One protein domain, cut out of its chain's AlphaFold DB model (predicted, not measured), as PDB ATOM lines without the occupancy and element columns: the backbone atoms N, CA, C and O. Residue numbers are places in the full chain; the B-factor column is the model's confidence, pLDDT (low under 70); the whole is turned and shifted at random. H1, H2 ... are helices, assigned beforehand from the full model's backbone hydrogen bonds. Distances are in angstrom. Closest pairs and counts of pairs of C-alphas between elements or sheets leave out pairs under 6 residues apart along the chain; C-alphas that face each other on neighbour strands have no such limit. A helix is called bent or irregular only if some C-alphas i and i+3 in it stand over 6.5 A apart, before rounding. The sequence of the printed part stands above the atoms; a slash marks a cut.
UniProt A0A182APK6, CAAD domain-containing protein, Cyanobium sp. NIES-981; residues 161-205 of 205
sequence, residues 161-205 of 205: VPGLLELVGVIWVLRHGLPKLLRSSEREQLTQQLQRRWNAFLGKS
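Overview. This is residues 161 to 205 of the 205 residues of the protein "CAAD domain-containing protein" of Cyanobium sp. NIES-981 (UniProt A0A182APK6). Two long helices, H1 and H2, meet near their ends as an open V, with a tight link at the corner and the far ends spread well apart. H1 has a kink of 43 degrees near residue 175, and a short tail, residues 202 to 205, follows H2. The printed part has 45 residues with two named helices, H1 then H2, and no named strand; its class is all helix. It is only just loose, close to extended, with a radius of gyration of the C-alphas of 13.8 A, and flat, with spans of 35 by 29 by 8 A.

Along the chain. H1, the longest helix by residues, is residues 161 to 181 and measures 26.3 A from first to last C-alpha. It begins at C-alpha 161, at (-42.328, -17.403, 65.631), and ends at C-alpha 181, at (-48.911, -10.242, 41.165). H1 is irregular, but only just: C-alphas 175 and 178 are 6.7 A apart. H2, residues 184 to 201, also measures 26.3 A and ends at C-alpha 201, at (-33.497, -29.654, 43.512).

Arrangement. H1 and H2 are close but not clearly touching, with 2 pairs of C-alphas within 8 A. Their closest C-alphas, those of Leu 181 and Arg 187, are 6.5 A apart. The helices run opposite ways at a steep tilt of 49 degrees, and their centres are 19.3 A apart. Of the O i to N i+4 pairs, 14 of 17 in H1 and 13 of 14 in H2 are within hydrogen-bond range.

Size, cuts and confidence. The two C-alphas farthest apart, those of Gly 163 and Ser 205, are 36.2 A apart. Residues 161 to 168, which belong to H1, stand free. The printed part has no cut and ends at Ser 205, the chain's last residue. The link from H1 to H2, 2 residues, is tight. The mean pLDDT of the printed part is 78.4, and residues 180 to 187 and 204 to 205 are under 70.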
ATOM      1  N   VAL A 161     -43.150 -17.345  66.864       73.62
ATOM      2  CA  VAL A 161     -42.328 -17.403  65.631       73.62
ATOM      3  C   VAL A 161     -43.155 -17.719  64.373       73.62
ATOM      4  O   VAL A 161     -42.955 -17.016  63.381       73.62
ATOM      5  N   PRO A 162     -44.123 -18.664  64.381       70.44
ATOM      6  CA  PRO A 162     -45.028 -18.852  63.248       70.44
ATOM      7  C   PRO A 162     -45.791 -17.567  62.899       70.44
ATOM      8  O   PRO A 162     -45.714 -17.107  61.766       70.44
ATOM      9  N   GLY A 163     -46.424 -16.921  63.885       74.12
ATOM     10  CA  GLY A 163     -47.198 -15.689  63.691       74.12
ATOM     11  C   GLY A 163     -46.361 -14.468  63.280       74.12
ATOM     12  O   GLY A 163     -46.835 -13.622  62.525       74.12
ATOM     13  N   LEU A 164     -45.100 -14.371  63.717       80.25
ATOM     14  CA  LEU A 164     -44.174 -13.321  63.278       80.25
ATOM     15  C   LEU A 164     -43.704 -13.557  61.837       80.25
ATOM     16  O   LEU A 164     -43.612 -12.600  61.070       80.25
ATOM     17  N   LEU A 165     -43.436 -14.807  61.447       80.62
ATOM     18  CA  LEU A 165     -43.097 -15.151  60.063       80.62
ATOM     19  C   LEU A 165     -44.306 -15.002  59.129       80.62
ATOM     20  O   LEU A 165     -44.140 -14.532  58.004       80.62
ATOM     21  N   GLU A 166     -45.517 -15.303  59.602       82.88
ATOM     22  CA  GLU A 166     -46.770 -14.975  58.916       82.88
ATOM     23  C   GLU A 166     -46.932 -13.461  58.755       82.88
ATOM     24  O   GLU A 166     -47.155 -13.000  57.638       82.88
ATOM     25  N   LEU A 167     -46.746 -12.661  59.812       85.88
ATOM     26  CA  LEU A 167     -46.867 -11.201  59.741       85.88
ATOM     27  C   LEU A 167     -45.826 -10.579  58.797       85.88
ATOM     28  O   LEU A 167     -46.181  -9.772  57.937       85.88
ATOM     29  N   VAL A 168     -44.554 -10.977  58.902       90.19
ATOM     30  CA  VAL A 168     -43.480 -10.526  57.997       90.19
ATOM     31  C   VAL A 168     -43.754 -10.984  56.562       90.19
ATOM     32  O   VAL A 168     -43.593 -10.193  55.633       90.19
ATOM     33  N   GLY A 169     -44.231 -12.217  56.369       84.56
ATOM     34  CA  GLY A 169     -44.636 -12.746  55.067       84.56
ATOM     35  C   GLY A 169     -45.806 -11.978  54.452       84.56
ATOM     36  O   GLY A 169     -45.737 -11.595  53.287       84.56
ATOM     37  N   VAL A 170     -46.845 -11.671  55.232       89.19
ATOM     38  CA  VAL A 170     -48.008 -10.874  54.810       89.19
ATOM     39  C   VAL A 170     -47.599  -9.443  54.472       89.19
ATOM     40  O   VAL A 170     -47.980  -8.951  53.411       89.19
ATOM     41  N   ILE A 171     -46.776  -8.787  55.297       90.19
ATOM     42  CA  ILE A 171     -46.250  -7.439  55.017       90.19
ATOM     43  C   ILE A 171     -45.386  -7.449  53.747       90.19
ATOM     44  O   ILE A 171     -45.514  -6.557  52.905       90.19
ATOM     45  N   TRP A 172     -44.545  -8.469  53.557       89.75
ATOM     46  CA  TRP A 172     -43.730  -8.628  52.352       89.75
ATOM     47  C   TRP A 172     -44.593  -8.874  51.103       89.75
ATOM     48  O   TRP A 172     -44.360  -8.253  50.063       89.75
ATOM     49  N   VAL A 173     -45.645  -9.693  51.203       85.38
ATOM     50  CA  VAL A 173     -46.624  -9.897  50.123       85.38
ATOM     51  C   VAL A 173     -47.411  -8.614  49.834       85.38
ATOM     52  O   VAL A 173     -47.582  -8.285  48.664       85.38
ATOM     53  N   LEU A 174     -47.822  -7.830  50.834       87.62
ATOM     54  CA  LEU A 174     -48.485  -6.535  50.614       87.62
ATOM     55  C   LEU A 174     -47.561  -5.511  49.939       87.62
ATOM     56  O   LEU A 174     -47.979  -4.821  49.012       87.62
ATOM     57  N   ARG A 175     -46.301  -5.423  50.380       84.94
ATOM     58  CA  ARG A 175     -45.337  -4.410  49.919       84.94
ATOM     59  C   ARG A 175     -44.678  -4.749  48.579       84.94
ATOM     60  O   ARG A 175     -44.418  -3.848  47.786       84.94
ATOM     61  N   HIS A 176     -44.388  -6.026  48.329       79.94
ATOM     62  CA  HIS A 176     -43.620  -6.490  47.165       79.94
ATOM     63  C   HIS A 176     -44.379  -7.501  46.295       79.94
ATOM     64  O   HIS A 176     -44.175  -7.531  45.081       79.94
ATOM     65  N   GLY A 177     -45.272  -8.299  46.890       77.25
ATOM     66  CA  GLY A 177     -46.106  -9.269  46.177       77.25
ATOM     67  C   GLY A 177     -47.196  -8.604  45.335       77.25
ATOM     68  O   GLY A 177     -47.167  -8.725  44.115       77.25
ATOM     69  N   LEU A 178     -48.130  -7.873  45.951       72.44
ATOM     70  CA  LEU A 178     -49.256  -7.189  45.291       72.44
ATOM     71  C   LEU A 178     -48.864  -6.430  44.003       72.44
ATOM     72  O   LEU A 178     -49.436  -6.748  42.954       72.44
ATOM     73  N   PRO A 179     -47.881  -5.502  44.003       70.75
ATOM     74  CA  PRO A 179     -47.500  -4.773  42.788       70.75
ATOM     75  C   PRO A 179     -46.906  -5.662  41.678       70.75
ATOM     76  O   PRO A 179     -46.980  -5.289  40.508       70.75
ATOM     77  N   LYS A 180     -46.362  -6.845  42.004       62.44
ATOM     78  CA  LYS A 180     -45.888  -7.832  41.016       62.44
ATOM     79  C   LYS A 180     -46.991  -8.786  40.550       62.44
ATOM     80  O   LYS A 180     -47.128  -9.022  39.353       62.44
ATOM     81  N   LEU A 181     -47.826  -9.293  41.461       60.28
ATOM     82  CA  LEU A 181     -48.911 -10.242  41.165       60.28
ATOM     83  C   LEU A 181     -50.024  -9.637  40.292       60.28
ATOM     84  O   LEU A 181     -50.746 -10.382  39.622       60.28
ATOM     85  N   LEU A 182     -50.156  -8.308  40.264       61.03
ATOM     86  CA  LEU A 182     -51.041  -7.586  39.341       61.03
ATOM     87  C   LEU A 182     -50.593  -7.675  37.867       61.03
ATOM     88  O   LEU A 182     -51.410  -7.469  36.973       61.03
ATOM     89  N   ARG A 183     -49.330  -8.025  37.588       64.75
ATOM     90  CA  ARG A 183     -48.789  -8.153  36.228       64.75
ATOM     91  C   ARG A 183     -48.833  -9.617  35.781       64.75
ATOM     92  O   ARG A 183     -48.018 -10.422  36.223       64.75
ATOM     93  N   SER A 184     -49.763  -9.961  34.886       59.91
ATOM     94  CA  SER A 184     -49.972 -11.334  34.375       59.91
ATOM     95  C   SER A 184     -48.671 -12.034  33.967       59.91
ATOM     96  O   SER A 184     -48.385 -13.118  34.463       59.91
ATOM     97  N   SER A 185     -47.829 -11.350  33.188       63.16
ATOM     98  CA  SER A 185     -46.547 -11.883  32.708       63.16
ATOM     99  C   SER A 185     -45.560 -12.287  33.818       63.16
ATOM    100  O   SER A 185     -44.747 -13.186  33.606       63.16
ATOM    101  N   GLU A 186     -45.623 -11.693  35.018       66.69
ATOM    102  CA  GLU A 186     -44.804 -12.179  36.138       66.69
ATOM    103  C   GLU A 186     -45.357 -13.471  36.752       66.69
ATOM    104  O   GLU A 186     -44.576 -14.257  37.278       66.69
ATOM    105  N   ARG A 187     -46.656 -13.777  36.623       68.75
ATOM    106  CA  ARG A 187     -47.228 -15.057  37.089       68.75
ATOM    107  C   ARG A 187     -46.662 -16.234  36.298       68.75
ATOM    108  O   ARG A 187     -46.239 -17.226  36.894       68.75
ATOM    109  N   GLU A 188     -46.590 -16.107  34.973       73.69
ATOM    110  CA  GLU A 188     -45.956 -17.106  34.103       73.69
ATOM    111  C   GLU A 188     -44.459 -17.249  34.420       73.69
ATOM    112  O   GLU A 188     -43.969 -18.364  34.614       73.69
ATOM    113  N   GLN A 189     -43.735 -16.130  34.545       74.19
ATOM    114  CA  GLN A 189     -42.296 -16.141  34.836       74.19
ATOM    115  C   GLN A 189     -41.975 -16.754  36.206       74.19
ATOM    116  O   GLN A 189     -41.100 -17.617  36.286       74.19
ATOM    117  N   LEU A 190     -42.698 -16.371  37.265       76.12
ATOM    118  CA  LEU A 190     -42.536 -16.925  38.614       76.12
ATOM    119  C   LEU A 190     -42.831 -18.428  38.637       76.12
ATOM    120  O   LEU A 190     -42.047 -19.186  39.205       76.12
ATOM    121  N   THR A 191     -43.895 -18.877  37.963       79.31
ATOM    122  CA  THR A 191     -44.243 -20.307  37.881       79.31
ATOM    123  C   THR A 191     -43.133 -21.099  37.187       79.31
ATOM    124  O   THR A 191     -42.639 -22.083  37.739       79.31
ATOM    125  N   GLN A 192     -42.648 -20.633  36.030       83.25
ATOM    126  CA  GLN A 192     -41.546 -21.295  35.323       83.25
ATOM    127  C   GLN A 192     -40.211 -21.233  36.086       83.25
ATOM    128  O   GLN A 192     -39.378 -22.128  35.940       83.25
ATOM    129  N   GLN A 193     -39.937 -20.170  36.847       83.81
ATOM    130  CA  GLN A 193     -38.727 -20.078  37.676       83.81
ATOM    131  C   GLN A 193     -38.805 -21.023  38.879       83.81
ATOM    132  O   GLN A 193     -37.841 -21.742  39.143       83.81
ATOM    133  N   LEU A 194     -39.950 -21.080  39.566       88.94
ATOM    134  CA  LEU A 194     -40.173 -21.991  40.687       88.94
ATOM    135  C   LEU A 194     -40.093 -23.453  40.234       88.94
ATOM    136  O   LEU A 194     -39.362 -24.232  40.839       88.94
ATOM    137  N   GLN A 195     -40.744 -23.805  39.121       86.56
ATOM    138  CA  GLN A 195     -40.688 -25.152  38.544       86.56
ATOM    139  C   GLN A 195     -39.263 -25.546  38.121       86.56
ATOM    140  O   GLN A 195     -38.843 -26.671  38.384       86.56
ATOM    141  N   ARG A 196     -38.473 -24.622  37.548       87.56
ATOM    142  CA  ARG A 196     -37.047 -24.865  37.248       87.56
ATOM    143  C   ARG A 196     -36.213 -25.098  38.509       87.56
ATOM    144  O   ARG A 196     -35.420 -26.034  38.533       87.56
ATOM    145  N   ARG A 197     -36.407 -24.303  39.568       88.44
ATOM    146  CA  ARG A 197     -35.688 -24.478  40.848       88.44
ATOM    147  C   ARG A 197     -36.091 -25.773  41.563       88.44
ATOM    148  O   ARG A 197     -35.228 -26.436  42.127       88.44
ATOM    149  N   TRP A 198     -37.363 -26.161  41.482       89.00
ATOM    150  CA  TRP A 198     -37.866 -27.429  42.015       89.00
ATOM    151  C   TRP A 198     -37.288 -28.633  41.261       89.00
ATOM    152  O   TRP A 198     -36.737 -29.538  41.880       89.00
ATOM    153  N   ASN A 199     -37.323 -28.613  39.925       89.88
ATOM    154  CA  ASN A 199     -36.722 -29.656  39.091       89.88
ATOM    155  C   ASN A 199     -35.211 -29.794  39.337       89.88
ATOM    156  O   ASN A 199     -34.726 -30.913  39.480       89.88
ATOM    157  N   ALA A 200     -34.485 -28.676  39.464       86.50
ATOM    158  CA  ALA A 200     -33.061 -28.679  39.797       86.50
ATOM    159  C   ALA A 200     -32.779 -29.301  41.178       86.50
ATOM    160  O   ALA A 200     -31.842 -30.083  41.310       86.50
ATOM    161  N   PHE A 201     -33.611 -29.022  42.191       85.88
ATOM    162  CA  PHE A 201     -33.497 -29.654  43.512       85.88
ATOM    163  C   PHE A 201     -33.810 -31.161  43.479       85.88
ATOM    164  O   PHE A 201     -33.160 -31.943  44.166       85.88
ATOM    165  N   LEU A 202     -34.748 -31.589  42.627       90.31
ATOM    166  CA  LEU A 202     -35.048 -33.003  42.361       90.31
ATOM    167  C   LEU A 202     -34.024 -33.685  41.421       90.31
ATOM    168  O   LEU A 202     -34.238 -34.830  41.024       90.31
ATOM    169  N   GLY A 203     -32.945 -32.998  41.021       84.12
ATOM    170  CA  GLY A 203     -31.938 -33.513  40.081       84.12
ATOM    171  C   GLY A 203     -32.462 -33.760  38.659       84.12
ATOM    172  O   GLY A 203     -31.773 -34.368  37.841       84.12
ATOM    173  N   LYS A 204     -33.679 -33.302  38.344       68.38
ATOM    174  CA  LYS A 204     -34.385 -33.571  37.087       68.38
ATOM    175  C   LYS A 204     -34.162 -32.437  36.086       68.38
ATOM    176  O   LYS A 204     -35.080 -31.674  35.783       68.38
ATOM    177  N   SER A 205     -32.899 -32.326  35.669       57.12
ATOM    178  CA  SER A 205     -32.415 -31.408  34.621       57.12
ATOM    179  C   SER A 205     -32.955 -31.787  33.243       57.12
ATOM    180  O   SER A 205     -33.041 -33.007  32.982       57.12
TER     181      SER A 205